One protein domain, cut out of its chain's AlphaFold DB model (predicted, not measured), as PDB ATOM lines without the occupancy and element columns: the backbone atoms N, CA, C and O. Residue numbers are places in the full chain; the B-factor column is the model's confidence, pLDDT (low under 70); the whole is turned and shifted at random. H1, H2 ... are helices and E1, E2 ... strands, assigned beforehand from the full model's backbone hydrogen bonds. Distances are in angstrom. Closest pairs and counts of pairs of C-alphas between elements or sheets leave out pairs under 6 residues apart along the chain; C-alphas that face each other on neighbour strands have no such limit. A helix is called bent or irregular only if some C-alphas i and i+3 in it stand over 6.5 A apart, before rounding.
ATOM      1  N   THR A   2       5.021 -20.384 -53.899       24.84
ATOM      2  CA  THR A   2       5.803 -20.481 -52.658       24.84
ATOM      3  C   THR A   2       6.700 -19.259 -52.444       24.84
ATOM      4  O   THR A   2       7.475 -18.905 -53.332       24.84
ATOM      5  N   VAL A   3       6.582 -18.610 -51.286       31.70
ATOM      6  CA  VAL A   3       7.606 -17.700 -50.758       31.70
ATOM      7  C   VAL A   3       8.574 -18.579 -49.977       31.70
ATOM      8  O   VAL A   3       8.133 -19.379 -49.153       31.70
ATOM      9  N   TYR A   4       9.865 -18.493 -50.280       39.69
ATOM     10  CA  TYR A   4      10.883 -19.205 -49.517       39.69
ATOM     11  C   TYR A   4      11.535 -18.216 -48.562       39.69
ATOM     12  O   TYR A   4      12.027 -17.157 -48.957       39.69
ATOM     13  N   GLU A   5      11.495 -18.574 -47.291       37.91
ATOM     14  CA  GLU A   5      12.162 -17.862 -46.227       37.91
ATOM     15  C   GLU A   5      13.635 -18.283 -46.200       37.91
ATOM     16  O   GLU A   5      13.953 -19.431 -45.901       37.91
ATOM     17  N   ALA A   6      14.542 -17.372 -46.550       39.19
ATOM     18  CA  ALA A   6      15.972 -17.582 -46.362       39.19
ATOM     19  C   ALA A   6      16.408 -16.827 -45.101       39.19
ATOM     20  O   ALA A   6      16.840 -15.672 -45.148       39.19
ATOM     21  N   GLN A   7      16.263 -17.494 -43.957       37.62
ATOM     22  CA  GLN A   7      16.946 -17.109 -42.730       37.62
ATOM     23  C   GLN A   7      18.432 -17.426 -42.893       37.62
ATOM     24  O   GLN A   7      18.854 -18.567 -42.751       37.62
ATOM     25  N   ALA A   8      19.235 -16.401 -43.170       36.16
ATOM     26  CA  ALA A   8      20.617 -16.399 -42.716       36.16
ATOM     27  C   ALA A   8      20.608 -15.753 -41.321       36.16
ATOM     28  O   ALA A   8      20.580 -14.520 -41.225       36.16
ATOM     29  N   PRO A   9      20.533 -16.534 -40.226       32.97
ATOM     30  CA  PRO A   9      20.761 -15.987 -38.900       32.97
ATOM     31  C   PRO A   9      22.149 -15.340 -38.853       32.97
ATOM     32  O   PRO A   9      23.103 -15.819 -39.458       32.97
ATOM     33  N   ARG A  10      22.286 -14.272 -38.062       35.62
ATOM     34  CA  ARG A  10      23.579 -13.633 -37.740       35.62
ATOM     35  C   ARG A  10      24.576 -14.577 -37.039       35.62
ATOM     36  O   ARG A  10      25.692 -14.167 -36.750       35.62
ATOM     37  N   PHE A  11      24.156 -15.808 -36.753       27.33
ATOM     38  CA  PHE A  11      24.915 -16.874 -36.125       27.33
ATOM     39  C   PHE A  11      24.751 -18.145 -36.950       27.33
ATOM     40  O   PHE A  11      23.635 -18.626 -37.122       27.33
ATOM     41  N   SER A  12      25.867 -18.677 -37.438       33.44
ATOM     42  CA  SER A  12      25.972 -19.959 -38.126       33.44
ATOM     43  C   SER A  12      25.329 -21.076 -37.304       33.44
ATOM     44  O   SER A  12      25.950 -21.628 -36.399       33.44
ATOM     45  N   VAL A  13      24.088 -21.431 -37.623       26.25
ATOM     46  CA  VAL A  13      23.485 -22.685 -37.180       26.25
ATOM     47  C   VAL A  13      22.901 -23.343 -38.417       26.25
ATOM     48  O   VAL A  13      21.954 -22.844 -39.019       26.25
ATOM     49  N   TRP A  14      23.522 -24.450 -38.819       29.58
ATOM     50  CA  TRP A  14      22.989 -25.389 -39.798       29.58
ATOM     51  C   TRP A  14      21.653 -25.918 -39.261       29.58
ATOM     52  O   TRP A  14      21.620 -26.854 -38.465       29.58
ATOM     53  N   VAL A  15      20.544 -25.287 -39.644       28.06
ATOM     54  CA  VAL A  15      19.206 -25.835 -39.411       28.06
ATOM     55  C   VAL A  15      18.790 -26.539 -40.702       28.06
ATOM     56  O   VAL A  15      18.821 -25.906 -41.761       28.06
ATOM     57  N   PRO A  16      18.416 -27.834 -40.669       26.03
ATOM     58  CA  PRO A  16      17.833 -28.483 -41.832       26.03
ATOM     59  C   PRO A  16      16.585 -27.694 -42.224       26.03
ATOM     60  O   PRO A  16      15.695 -27.493 -41.406       26.03
ATOM     61  N   MET A  17      16.582 -27.218 -43.464       28.27
ATOM     62  CA  MET A  17      15.573 -26.406 -44.139       28.27
ATOM     63  C   MET A  17      14.141 -26.911 -43.861       28.27
ATOM     64  O   MET A  17      13.567 -27.674 -44.637       28.27
ATOM     65  N   THR A  18      13.540 -26.514 -42.736       30.94
ATOM     66  CA  THR A  18      12.152 -26.842 -42.395       30.94
ATOM     67  C   THR A  18      11.241 -25.846 -43.101       30.94
ATOM     68  O   THR A  18      10.789 -24.849 -42.552       30.94
ATOM     69  N   LEU A  19      11.002 -26.132 -44.383       37.50
ATOM     70  CA  LEU A  19      10.107 -25.401 -45.276       37.50
ATOM     71  C   LEU A  19       8.698 -25.258 -44.667       37.50
ATOM     72  O   LEU A  19       7.882 -26.177 -44.766       37.50
ATOM     73  N   ARG A  20       8.360 -24.093 -44.102       36.91
ATOM     74  CA  ARG A  20       6.954 -23.727 -43.871       36.91
ATOM     75  C   ARG A  20       6.371 -23.125 -45.147       36.91
ATOM     76  O   ARG A  20       6.755 -22.058 -45.607       36.91
ATOM     77  N   ARG A  21       5.446 -23.873 -45.748       32.06
ATOM     78  CA  ARG A  21       4.755 -23.559 -47.000       32.06
ATOM     79  C   ARG A  21       3.562 -22.641 -46.704       32.06
ATOM     80  O   ARG A  21       2.532 -23.136 -46.260       32.06
ATOM     81  N   THR A  22       3.666 -21.338 -46.965       37.44
ATOM     82  CA  THR A  22       2.499 -20.437 -46.952       37.44
ATOM     83  C   THR A  22       2.025 -20.194 -48.390       37.44
ATOM     84  O   THR A  22       2.715 -19.638 -49.246       37.44
ATOM     85  N   THR A  23       0.858 -20.748 -48.712       37.28
ATOM     86  CA  THR A  23       0.168 -20.575 -49.995       37.28
ATOM     87  C   THR A  23      -0.668 -19.309 -49.944       37.28
ATOM     88  O   THR A  23      -1.678 -19.299 -49.252       37.28
ATOM     89  N   ASP A  24      -0.317 -18.303 -50.742       41.78
ATOM     90  CA  ASP A  24      -1.311 -17.340 -51.213       41.78
ATOM     91  C   ASP A  24      -1.393 -17.363 -52.750       41.78
ATOM     92  O   ASP A  24      -0.388 -17.482 -53.472       41.78
ATOM     93  N   HIS A  25      -2.629 -17.388 -53.236       44.62
ATOM     94  CA  HIS A  25      -3.040 -17.651 -54.611       44.62
ATOM     95  C   HIS A  25      -3.767 -16.417 -55.147       44.62
ATOM     96  O   HIS A  25      -4.990 -16.422 -55.210       44.62
ATOM     97  N   ASN A  26      -3.055 -15.378 -55.605       43.38
ATOM     98  CA  ASN A  26      -3.616 -14.517 -56.651       43.38
ATOM     99  C   ASN A  26      -2.597 -13.611 -57.362       43.38
ATOM    100  O   ASN A  26      -1.754 -12.981 -56.738       43.38
ATOM    101  N   THR A  34       8.671  -7.362 -57.937       45.62
ATOM    102  CA  THR A  34       7.991  -6.906 -56.724       45.62
ATOM    103  C   THR A  34       8.013  -8.022 -55.696       45.62
ATOM    104  O   THR A  34       7.314  -9.025 -55.852       45.62
ATOM    105  N   ILE A  35       8.808  -7.838 -54.644       54.66
ATOM    106  CA  ILE A  35       8.682  -8.603 -53.401       54.66
ATOM    107  C   ILE A  35       7.214  -8.516 -52.965       54.66
ATOM    108  O   ILE A  35       6.630  -7.431 -52.986       54.66
ATOM    109  N   MET A  36       6.592  -9.667 -52.687       52.53
ATOM    110  CA  MET A  36       5.188  -9.724 -52.274       52.53
ATOM    111  C   MET A  36       4.940  -8.778 -51.091       52.53
ATOM    112  O   MET A  36       5.830  -8.557 -50.274       52.53
ATOM    113  N   LYS A  37       3.726  -8.215 -51.045       50.28
ATOM    114  CA  LYS A  37       3.226  -7.181 -50.122       50.28
ATOM    115  C   LYS A  37       3.200  -7.601 -48.633       50.28
ATOM    116  O   LYS A  37       2.167  -7.481 -47.991       50.28
ATOM    117  N   ALA A  38       4.289  -8.093 -48.061       63.06
ATOM    118  CA  ALA A  38       4.430  -8.129 -46.610       63.06
ATOM    119  C   ALA A  38       4.980  -6.764 -46.171       63.06
ATOM    120  O   ALA A  38       6.148  -6.457 -46.413       63.06
ATOM    121  N   SER A  39       4.120  -5.909 -45.612       77.62
ATOM    122  CA  SER A  39       4.533  -4.639 -44.990       77.62
ATOM    123  C   SER A  39       5.103  -4.839 -43.585       77.62
ATOM    124  O   SER A  39       5.838  -3.984 -43.096       77.62
ATOM    125  N   GLU A  40       4.798  -5.975 -42.958       87.50
ATOM    126  CA  GLU A  40       5.104  -6.274 -41.561       87.50
ATOM    127  C   GLU A  40       5.792  -7.632 -41.428       87.50
ATOM    128  O   GLU A  40       5.498  -8.581 -42.157       87.50
ATOM    129  N   CYS A  41       6.730  -7.706 -40.489       86.94
ATOM    130  CA  CYS A  41       7.493  -8.901 -40.164       86.94
ATOM    131  C   CYS A  41       6.637  -9.923 -39.414       86.94
ATOM    132  O   CYS A  41       6.054  -9.606 -38.382       86.94
ATOM    133  N   GLU A  42       6.637 -11.176 -39.863       86.19
ATOM    134  CA  GLU A  42       5.868 -12.252 -39.216       86.19
ATOM    135  C   GLU A  42       6.416 -12.663 -37.836       86.19
ATOM    136  O   GLU A  42       5.723 -13.327 -37.072       86.19
ATOM    137  N   TYR A  43       7.646 -12.249 -37.503       87.31
ATOM    138  CA  TYR A  43       8.317 -12.590 -36.242       87.31
ATOM    139  C   TYR A  43       8.160 -11.546 -35.140       87.31
ATOM    140  O   TYR A  43       8.160 -11.892 -33.963       87.31
ATOM    141  N   CYS A  44       8.112 -10.264 -35.503       88.94
ATOM    142  CA  CYS A  44       8.126  -9.163 -34.532       88.94
ATOM    143  C   CYS A  44       7.159  -8.029 -34.875       88.94
ATOM    144  O   CYS A  44       7.198  -6.991 -34.222       88.94
ATOM    145  N   ASN A  45       6.354  -8.183 -35.932       92.19
ATOM    146  CA  ASN A  45       5.434  -7.166 -36.453       92.19
ATOM    147  C   ASN A  45       6.102  -5.841 -36.872       92.19
ATOM    148  O   ASN A  45       5.418  -4.885 -37.220       92.19
ATOM    149  N   GLY A  46       7.437  -5.780 -36.891       90.94
ATOM    150  CA  GLY A  46       8.193  -4.608 -37.323       90.94
ATOM    151  C   GLY A  46       8.078  -4.335 -38.823       90.94
ATOM    152  O   GLY A  46       7.878  -5.248 -39.628       90.94
ATOM    153  N   GLU A  47       8.275  -3.075 -39.212       93.00
ATOM    154  CA  GLU A  47       8.153  -2.629 -40.602       93.00
ATOM    155  C   GLU A  47       9.210  -3.273 -41.519       93.00
ATOM    156  O   GLU A  47      10.412  -3.272 -41.226       93.00
ATOM    157  N   ILE A  48       8.771  -3.783 -42.673       91.50
ATOM    158  CA  ILE A  48       9.650  -4.304 -43.725       91.50
ATOM    159  C   ILE A  48       9.929  -3.210 -44.760       91.50
ATOM    160  O   ILE A  48       9.020  -2.630 -45.355       91.50
ATOM    161  N   ARG A  49      11.212  -2.972 -45.058       91.81
ATOM    162  CA  ARG A  49      11.655  -2.053 -46.120       91.81
ATOM    163  C   ARG A  49      12.500  -2.772 -47.160       91.81
ATOM    164  O   ARG A  49      13.323  -3.618 -46.827       91.81
ATOM    165  N   GLN A  50      12.329  -2.393 -48.422       91.81
ATOM    166  CA  GLN A  50      13.181  -2.862 -49.513       91.81
ATOM    167  C   GLN A  50      14.595  -2.294 -49.363       91.81
ATOM    168  O   GLN A  50      14.765  -1.083 -49.225       91.81
ATOM    169  N   LYS A  51      15.605  -3.162 -49.409       92.19
ATOM    170  CA  LYS A  51      17.025  -2.802 -49.376       92.19
ATOM    171  C   LYS A  51      17.804  -3.649 -50.379       92.19
ATOM    172  O   LYS A  51      17.374  -4.734 -50.762       92.19
ATOM    173  N   LYS A  52      18.963  -3.143 -50.789       95.12
ATOM    174  CA  LYS A  52      19.982  -3.929 -51.486       95.12
ATOM    175  C   LYS A  52      20.974  -4.445 -50.456       95.12
ATOM    176  O   LYS A  52      21.460  -3.659 -49.644       95.12
ATOM    177  N   VAL A  53      21.243  -5.744 -50.467       93.75
ATOM    178  CA  VAL A  53      22.177  -6.377 -49.528       93.75
ATOM    179  C   VAL A  53      23.185  -7.244 -50.265       93.75
ATOM    180  O   VAL A  53      22.960  -7.653 -51.403       93.75
ATOM    181  N   THR A  54      24.286  -7.546 -49.588       95.38
ATOM    182  CA  THR A  54      25.211  -8.600 -50.003       95.38
ATOM    183  C   THR A  54      24.755  -9.930 -49.408       95.38
ATOM    184  O   THR A  54      24.439  -9.998 -48.215       95.38
ATOM    185  N   VAL A  55      24.710 -10.967 -50.242       94.12
ATOM    186  CA  VAL A  55      24.339 -12.337 -49.877       94.12
ATOM    187  C   VAL A  55      25.549 -13.246 -50.049       94.12
ATOM    188  O   VAL A  55      26.145 -13.298 -51.124       94.12
ATOM    189  N   ASP A  56      25.892 -13.961 -48.988       93.25
ATOM    190  CA  ASP A  56      26.758 -15.131 -48.998       93.25
ATOM    191  C   ASP A  56      25.926 -16.373 -49.351       93.25
ATOM    192  O   ASP A  56      25.130 -16.858 -48.551       93.25
ATOM    193  N   HIS A  57      26.061 -16.858 -50.587       92.50
ATOM    194  CA  HIS A  57      25.296 -17.993 -51.105       92.50
ATOM    195  C   HIS A  57      26.195 -19.214 -51.251       92.50
ATOM    196  O   HIS A  57      27.185 -19.185 -51.984       92.50
ATOM    197  N   TRP A  58      25.846 -20.297 -50.562       89.38
ATOM    198  CA  TRP A  58      26.516 -21.584 -50.716       89.38
ATOM    199  C   TRP A  58      25.803 -22.411 -51.777       89.38
ATOM    200  O   TRP A  58      24.629 -22.741 -51.626       89.38
ATOM    201  N   TYR A  59      26.525 -22.774 -52.829       87.00
ATOM    202  CA  TYR A  59      26.002 -23.575 -53.928       87.00
ATOM    203  C   TYR A  59      27.006 -24.671 -54.285       87.00
ATOM    204  O   TYR A  59      28.157 -24.373 -54.599       87.00
ATOM    205  N   GLU A  60      26.591 -25.938 -54.188       88.38
ATOM    206  CA  GLU A  60      27.416 -27.119 -54.514       88.38
ATOM    207  C   GLU A  60      28.830 -27.091 -53.887       88.38
ATOM    208  O   GLU A  60      29.833 -27.413 -54.519       88.38
ATOM    209  N   GLY A  61      28.922 -26.668 -52.622       85.81
ATOM    210  CA  GLY A  61      30.192 -26.592 -51.887       85.81
ATOM    211  C   GLY A  61      31.072 -25.382 -52.228       85.81
ATOM    212  O   GLY A  61      32.138 -25.230 -51.636       85.81
ATOM    213  N   LYS A  62      30.633 -24.493 -53.127       85.94
ATOM    214  CA  LYS A  62      31.274 -23.202 -53.412       85.94
ATOM    215  C   LYS A  62      30.575 -22.079 -52.639       85.94
ATOM    216  O   LYS A  62      29.346 -22.019 -52.603       85.94
ATOM    217  N   LEU A  63      31.356 -21.160 -52.069       90.44
ATOM    218  CA  LEU A  63      30.855 -19.900 -51.515       90.44
ATOM    219  C   LEU A  63      30.868 -18.820 -52.603       90.44
ATOM    220  O   LEU A  63      31.925 -18.491 -53.140       90.44
ATOM    221  N   VAL A  64      29.702 -18.245 -52.899       92.62
ATOM    222  CA  VAL A  64      29.527 -17.165 -53.877       92.62
ATOM    223  C   VAL A  64      28.988 -15.928 -53.168       92.62
ATOM    224  O   VAL A  64      27.965 -15.983 -52.493       92.62
ATOM    225  N   ILE A  65      29.666 -14.792 -53.333       94.88
ATOM    226  CA  ILE A  65      29.227 -13.513 -52.766       94.88
ATOM    227  C   ILE A  65      28.504 -12.711 -53.846       94.88
ATOM    228  O   ILE A  65      29.112 -12.299 -54.832       94.88
ATOM    229  N   ILE A  66      27.210 -12.463 -53.650       95.19
ATOM    230  CA  ILE A  66      26.365 -11.733 -54.597       95.19
ATOM    231  C   ILE A  66      25.993 -10.383 -53.982       95.19
ATOM    232  O   ILE A  66      25.323 -10.312 -52.952       95.19
ATOM    233  N   LYS A  67      26.465  -9.297 -54.602       95.38
ATOM    234  CA  LYS A  67      26.215  -7.911 -54.173       95.38
ATOM    235  C   LYS A  67      24.885  -7.394 -54.742       95.38
ATOM    236  O   LYS A  67      24.367  -7.920 -55.724       95.38
ATOM    237  N   ASP A  68      24.355  -6.337 -54.126       95.88
ATOM    238  CA  ASP A  68      23.187  -5.579 -54.603       95.88
ATOM    239  C   ASP A  68      21.876  -6.373 -54.771       95.88
ATOM    240  O   ASP A  68      21.004  -6.011 -55.567       95.88
ATOM    241  N   VAL A  69      21.692  -7.431 -53.979       95.25
ATOM    242  CA  VAL A  69      20.504  -8.288 -54.040       95.25
ATOM    243  C   VAL A  69      19.297  -7.553 -53.446       95.25
ATOM    244  O   VAL A  69      19.356  -7.143 -52.282       95.25
ATOM    245  N   PRO A  70      18.191  -7.377 -54.197       93.69
ATOM    246  CA  PRO A  70      16.990  -6.729 -53.685       93.69
ATOM    247  C   PRO A  70      16.236  -7.659 -52.730       93.69
ATOM    248  O   PRO A  70      15.783  -8.737 -53.124       93.69
ATOM    249  N   VAL A  71      16.083  -7.217 -51.482       91.50
ATOM    250  CA  VAL A  71      15.444  -7.970 -50.397       91.50
ATOM    251  C   VAL A  71      14.550  -7.069 -49.548       91.50
ATOM    252  O   VAL A  71      14.818  -5.879 -49.373       91.50
ATOM    253  N   GLY A  72      13.491  -7.636 -48.976       91.38
ATOM    254  CA  GLY A  72      12.751  -6.998 -47.892       91.38
ATOM    255  C   GLY A  72      13.496  -7.232 -46.585       91.38
ATOM    256  O   GLY A  72      13.863  -8.364 -46.302       91.38
ATOM    257  N   VAL A  73      13.737  -6.189 -45.795       93.38
ATOM    258  CA  VAL A  73      14.414  -6.295 -44.498       93.38
ATOM    259  C   VAL A  73      13.532  -5.680 -43.424       93.38
ATOM    260  O   VAL A  73      13.162  -4.506 -43.530       93.38
ATOM    261  N   CYS A  74      13.217  -6.447 -42.384       91.88
ATOM    262  CA  CYS A  74      12.598  -5.897 -41.183       91.88
ATOM    263  C   CYS A  74      13.559  -4.900 -40.519       91.88
ATOM    264  O   CYS A  74      14.722  -5.231 -40.284       91.88
ATOM    265  N   GLN A  75      13.096  -3.682 -40.234       93.38
ATOM    266  CA  GLN A  75      13.936  -2.645 -39.621       93.38
ATOM    267  C   GLN A  75      14.244  -2.906 -38.141       93.38
ATOM    268  O   GLN A  75      15.260  -2.420 -37.658       93.38
ATOM    269  N   GLU A  76      13.413  -3.700 -37.464       92.44
ATOM    270  CA  GLU A  76      13.548  -4.031 -36.041       92.44
ATOM    271  C   GLU A  76      14.489  -5.231 -35.833       92.44
ATOM    272  O   GLU A  76      15.535  -5.120 -35.201       92.44
ATOM    273  N   CYS A  77      14.149  -6.394 -36.406       91.38
ATOM    274  CA  CYS A  77      14.871  -7.646 -36.143       91.38
ATOM    275  C   CYS A  77      15.879  -8.048 -37.231       91.38
ATOM    276  O   CYS A  77      16.666  -8.973 -37.033       91.38
ATOM    277  N   GLY A  78      15.861  -7.393 -38.398       90.62
ATOM    278  CA  GLY A  78      16.774  -7.690 -39.506       90.62
ATOM    279  C   GLY A  78      16.409  -8.908 -40.364       90.62
ATOM    280  O   GLY A  78      17.170  -9.239 -41.276       90.62
ATOM    281  N   GLN A  79      15.260  -9.550 -40.118       91.25
ATOM    282  CA  GLN A  79      14.746 -10.651 -40.940       91.25
ATOM    283  C   GLN A  79      14.699 -10.256 -42.422       91.25
ATOM    284  O   GLN A  79      14.254  -9.154 -42.763       91.25
ATOM    285  N   ARG A  80      15.149 -11.165 -43.296       91.25
ATOM    286  CA  ARG A  80      15.244 -10.947 -44.744       91.25
ATOM    287  C   ARG A  80      14.192 -11.759 -45.496       91.25
ATOM    288  O   ARG A  80      14.013 -12.945 -45.246       91.25
ATOM    289  N   TYR A  81      13.555 -11.118 -46.466       88.38
ATOM    290  CA  TYR A  81      12.500 -11.671 -47.308       88.38
ATOM    291  C   TYR A  81      12.914 -11.586 -48.774       88.38
ATOM    292  O   TYR A  81      13.151 -10.494 -49.301       88.38
ATOM    293  N   TYR A  82      12.975 -12.735 -49.442       88.00
ATOM    294  CA  TYR A  82      13.384 -12.840 -50.838       88.00
ATOM    295  C   TYR A  82      12.172 -13.162 -51.711       88.00
ATOM    296  O   TYR A  82      11.374 -14.047 -51.404       88.00
ATOM    297  N   ALA A  83      12.029 -12.455 -52.831       85.81
ATOM    298  CA  ALA A  83      11.089 -12.881 -53.859       85.81
ATOM    299  C   ALA A  83      11.578 -14.193 -54.485       85.81
ATOM    300  O   ALA A  83      12.779 -14.366 -54.679       85.81
ATOM    301  N   ALA A  84      10.650 -15.061 -54.898       85.31
ATOM    302  CA  ALA A  84      10.996 -16.288 -55.621       85.31
ATOM    303  C   ALA A  84      11.905 -15.999 -56.833       85.31
ATOM    304  O   ALA A  84      12.951 -16.611 -56.979       85.31
ATOM    305  N   ALA A  85      11.588 -14.958 -57.613       85.31
ATOM    306  CA  ALA A  85      12.415 -14.541 -58.746       85.31
ATOM    307  C   ALA A  85      13.818 -14.043 -58.349       85.31
ATOM    308  O   ALA A  85      14.737 -14.111 -59.159       85.31
ATOM    309  N   THR A  86      13.993 -13.512 -57.133       89.25
ATOM    310  CA  THR A  86      15.321 -13.161 -56.614       89.25
ATOM    311  C   THR A  86      16.107 -14.429 -56.310       89.25
ATOM    312  O   THR A  86      17.258 -14.513 -56.712       89.25
ATOM    313  N   LEU A  87      15.492 -15.421 -55.662       88.25
ATOM    314  CA  LEU A  87      16.141 -16.696 -55.341       88.25
ATOM    315  C   LEU A  87      16.553 -17.460 -56.603       88.25
ATOM    316  O   LEU A  87      17.718 -17.820 -56.724       88.25
ATOM    317  N   ASP A  88      15.655 -17.570 -57.587       88.81
ATOM    318  CA  ASP A  88      15.964 -18.193 -58.883       88.81
ATOM    319  C   ASP A  88      17.191 -17.532 -59.541       88.81
ATOM    320  O   ASP A  88      18.044 -18.191 -60.133       88.81
ATOM    321  N   ARG A  89      17.314 -16.200 -59.420       92.69
ATOM    322  CA  ARG A  89      18.472 -15.457 -59.935       92.69
ATOM    323  C   ARG A  89      19.741 -15.718 -59.134       92.69
ATOM    324  O   ARG A  89      20.801 -15.777 -59.749       92.69
ATOM    325  N   LEU A  90      19.659 -15.852 -57.809       92.56
ATOM    326  CA  LEU A  90      20.821 -16.191 -56.983       92.56
ATOM    327  C   LEU A  90      21.392 -17.550 -57.393       92.56
ATOM    328  O   LEU A  90      22.600 -17.653 -57.593       92.56
ATOM    329  N   ASP A  91      20.533 -18.546 -57.616       90.94
ATOM    330  CA  ASP A  91      20.958 -19.879 -58.051       90.94
ATOM    331  C   ASP A  91      21.610 -19.846 -59.439       90.94
ATOM    332  O   ASP A  91      22.712 -20.366 -59.618       90.94
ATOM    333  N   VAL A  92      20.999 -19.152 -60.406       93.44
ATOM    334  CA  VAL A  92      21.591 -18.972 -61.744       93.44
ATOM    335  C   VAL A  92      22.942 -18.256 -61.667       93.44
ATOM    336  O   VAL A  92      23.890 -18.646 -62.351       93.44
ATOM    337  N   MET A  93      23.070 -17.218 -60.840       94.19
ATOM    338  CA  MET A  93      24.345 -16.514 -60.664       94.19
ATOM    339  C   MET A  93      25.406 -17.410 -60.021       94.19
ATOM    340  O   MET A  93      26.564 -17.375 -60.434       94.19
ATOM    341  N   ALA A  94      25.026 -18.237 -59.048       92.19
ATOM    342  CA  ALA A  94      25.949 -19.126 -58.357       92.19
ATOM    343  C   ALA A  94      26.450 -20.275 -59.242       92.19
ATOM    344  O   ALA A  94      27.646 -20.579 -59.224       92.19
ATOM    345  N   GLN A  95      25.584 -20.834 -60.094       92.88
ATOM    346  CA  GLN A  95      25.967 -21.803 -61.130       92.88
ATOM    347  C   GLN A  95      27.019 -21.235 -62.095       92.88
ATOM    348  O   GLN A  95      27.904 -21.955 -62.545       92.88
ATOM    349  N   ASN A  96      26.966 -19.929 -62.370       93.12
ATOM    350  CA  ASN A  96      27.895 -19.231 -63.264       93.12
ATOM    351  C   ASN A  96      29.022 -18.496 -62.514       93.12
ATOM    352  O   ASN A  96      29.658 -17.596 -63.069       93.12
ATOM    353  N   SER A  97      29.298 -18.871 -61.261       89.81
ATOM    354  CA  SER A  97      30.280 -18.197 -60.395       89.81
ATOM    355  C   SER A  97      31.713 -18.189 -60.945       89.81
ATOM    356  O   SER A  97      32.495 -17.300 -60.609       89.81
ATOM    357  N   ASP A  98      32.059 -19.101 -61.855       88.12
ATOM    358  CA  ASP A  98      33.371 -19.122 -62.511       88.12
ATOM    359  C   ASP A  98      33.605 -17.877 -63.400       88.12
ATOM    360  O   ASP A  98      34.748 -17.472 -63.624       88.12
ATOM    361  N   THR A  99      32.531 -17.201 -63.824       91.19
ATOM    362  CA  THR A  99      32.568 -15.937 -64.587       91.19
ATOM    363  C   THR A  99      32.636 -14.680 -63.715       91.19
ATOM    364  O   THR A  99      32.596 -13.567 -64.239       91.19
TER     365      THR A  99
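Overview. This is residues 2 to 26 and 34 to 99 of the 113 residues of a protein of Candidatus Poribacteria bacterium (UniProt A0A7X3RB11). A long, bent hairpin of two strands, E1 and E2, has one helix, H1, packed on it, while residues 2 to 26 make a long loop without a named element. The printed part has 91 residues, under half of them in named elements, in the order E1, E2, H1; the sheet E1 - E2 is antiparallel and the class is mixed, helices and strands. It is compact, with a radius of gyration of the C-alphas of 13.6 A and spans of 39 by 32 by 25 A.

Arrangement. Strand E1, residues 48 to 59, and strand E2, residues 62 to 74, form a hairpin with a tight link, at 163 degrees between directions. N 51 and O 71 are 2.8 A apart, within hydrogen-bond range, as are N 64 and O 57 at 2.8 A. E1 bends by 78 degrees at residue 51, E2 by 79 degrees at residue 68. Residues 72 to 73 of E2 also pair with residues 80 to 81, antiparallel. The closest C-alphas of E2 and helix H1, residues 84 to 95, are those of Val 64 and Ala 94, 6.1 A apart. In H1 every O i to N i+4 pair is within hydrogen-bond range.

Along the chain. E1 begins at C-alpha 48 (9.650, -4.304, -43.725) and measures 27.3 A; E2 measures 28.2 A. H1, 16.9 A, ends at C-alpha 95 (25.967, -21.803, -61.130).

Size, cuts and confidence. The two C-alphas farthest apart, those of Asn 45 and Thr 99, are 40.1 A apart. Residues 27 to 33 are not printed, and C-alphas 26 and 34 are 13.9 A apart across the cut. The model's pLDDT is under 70 in residues 2 to 26 and 34 to 38.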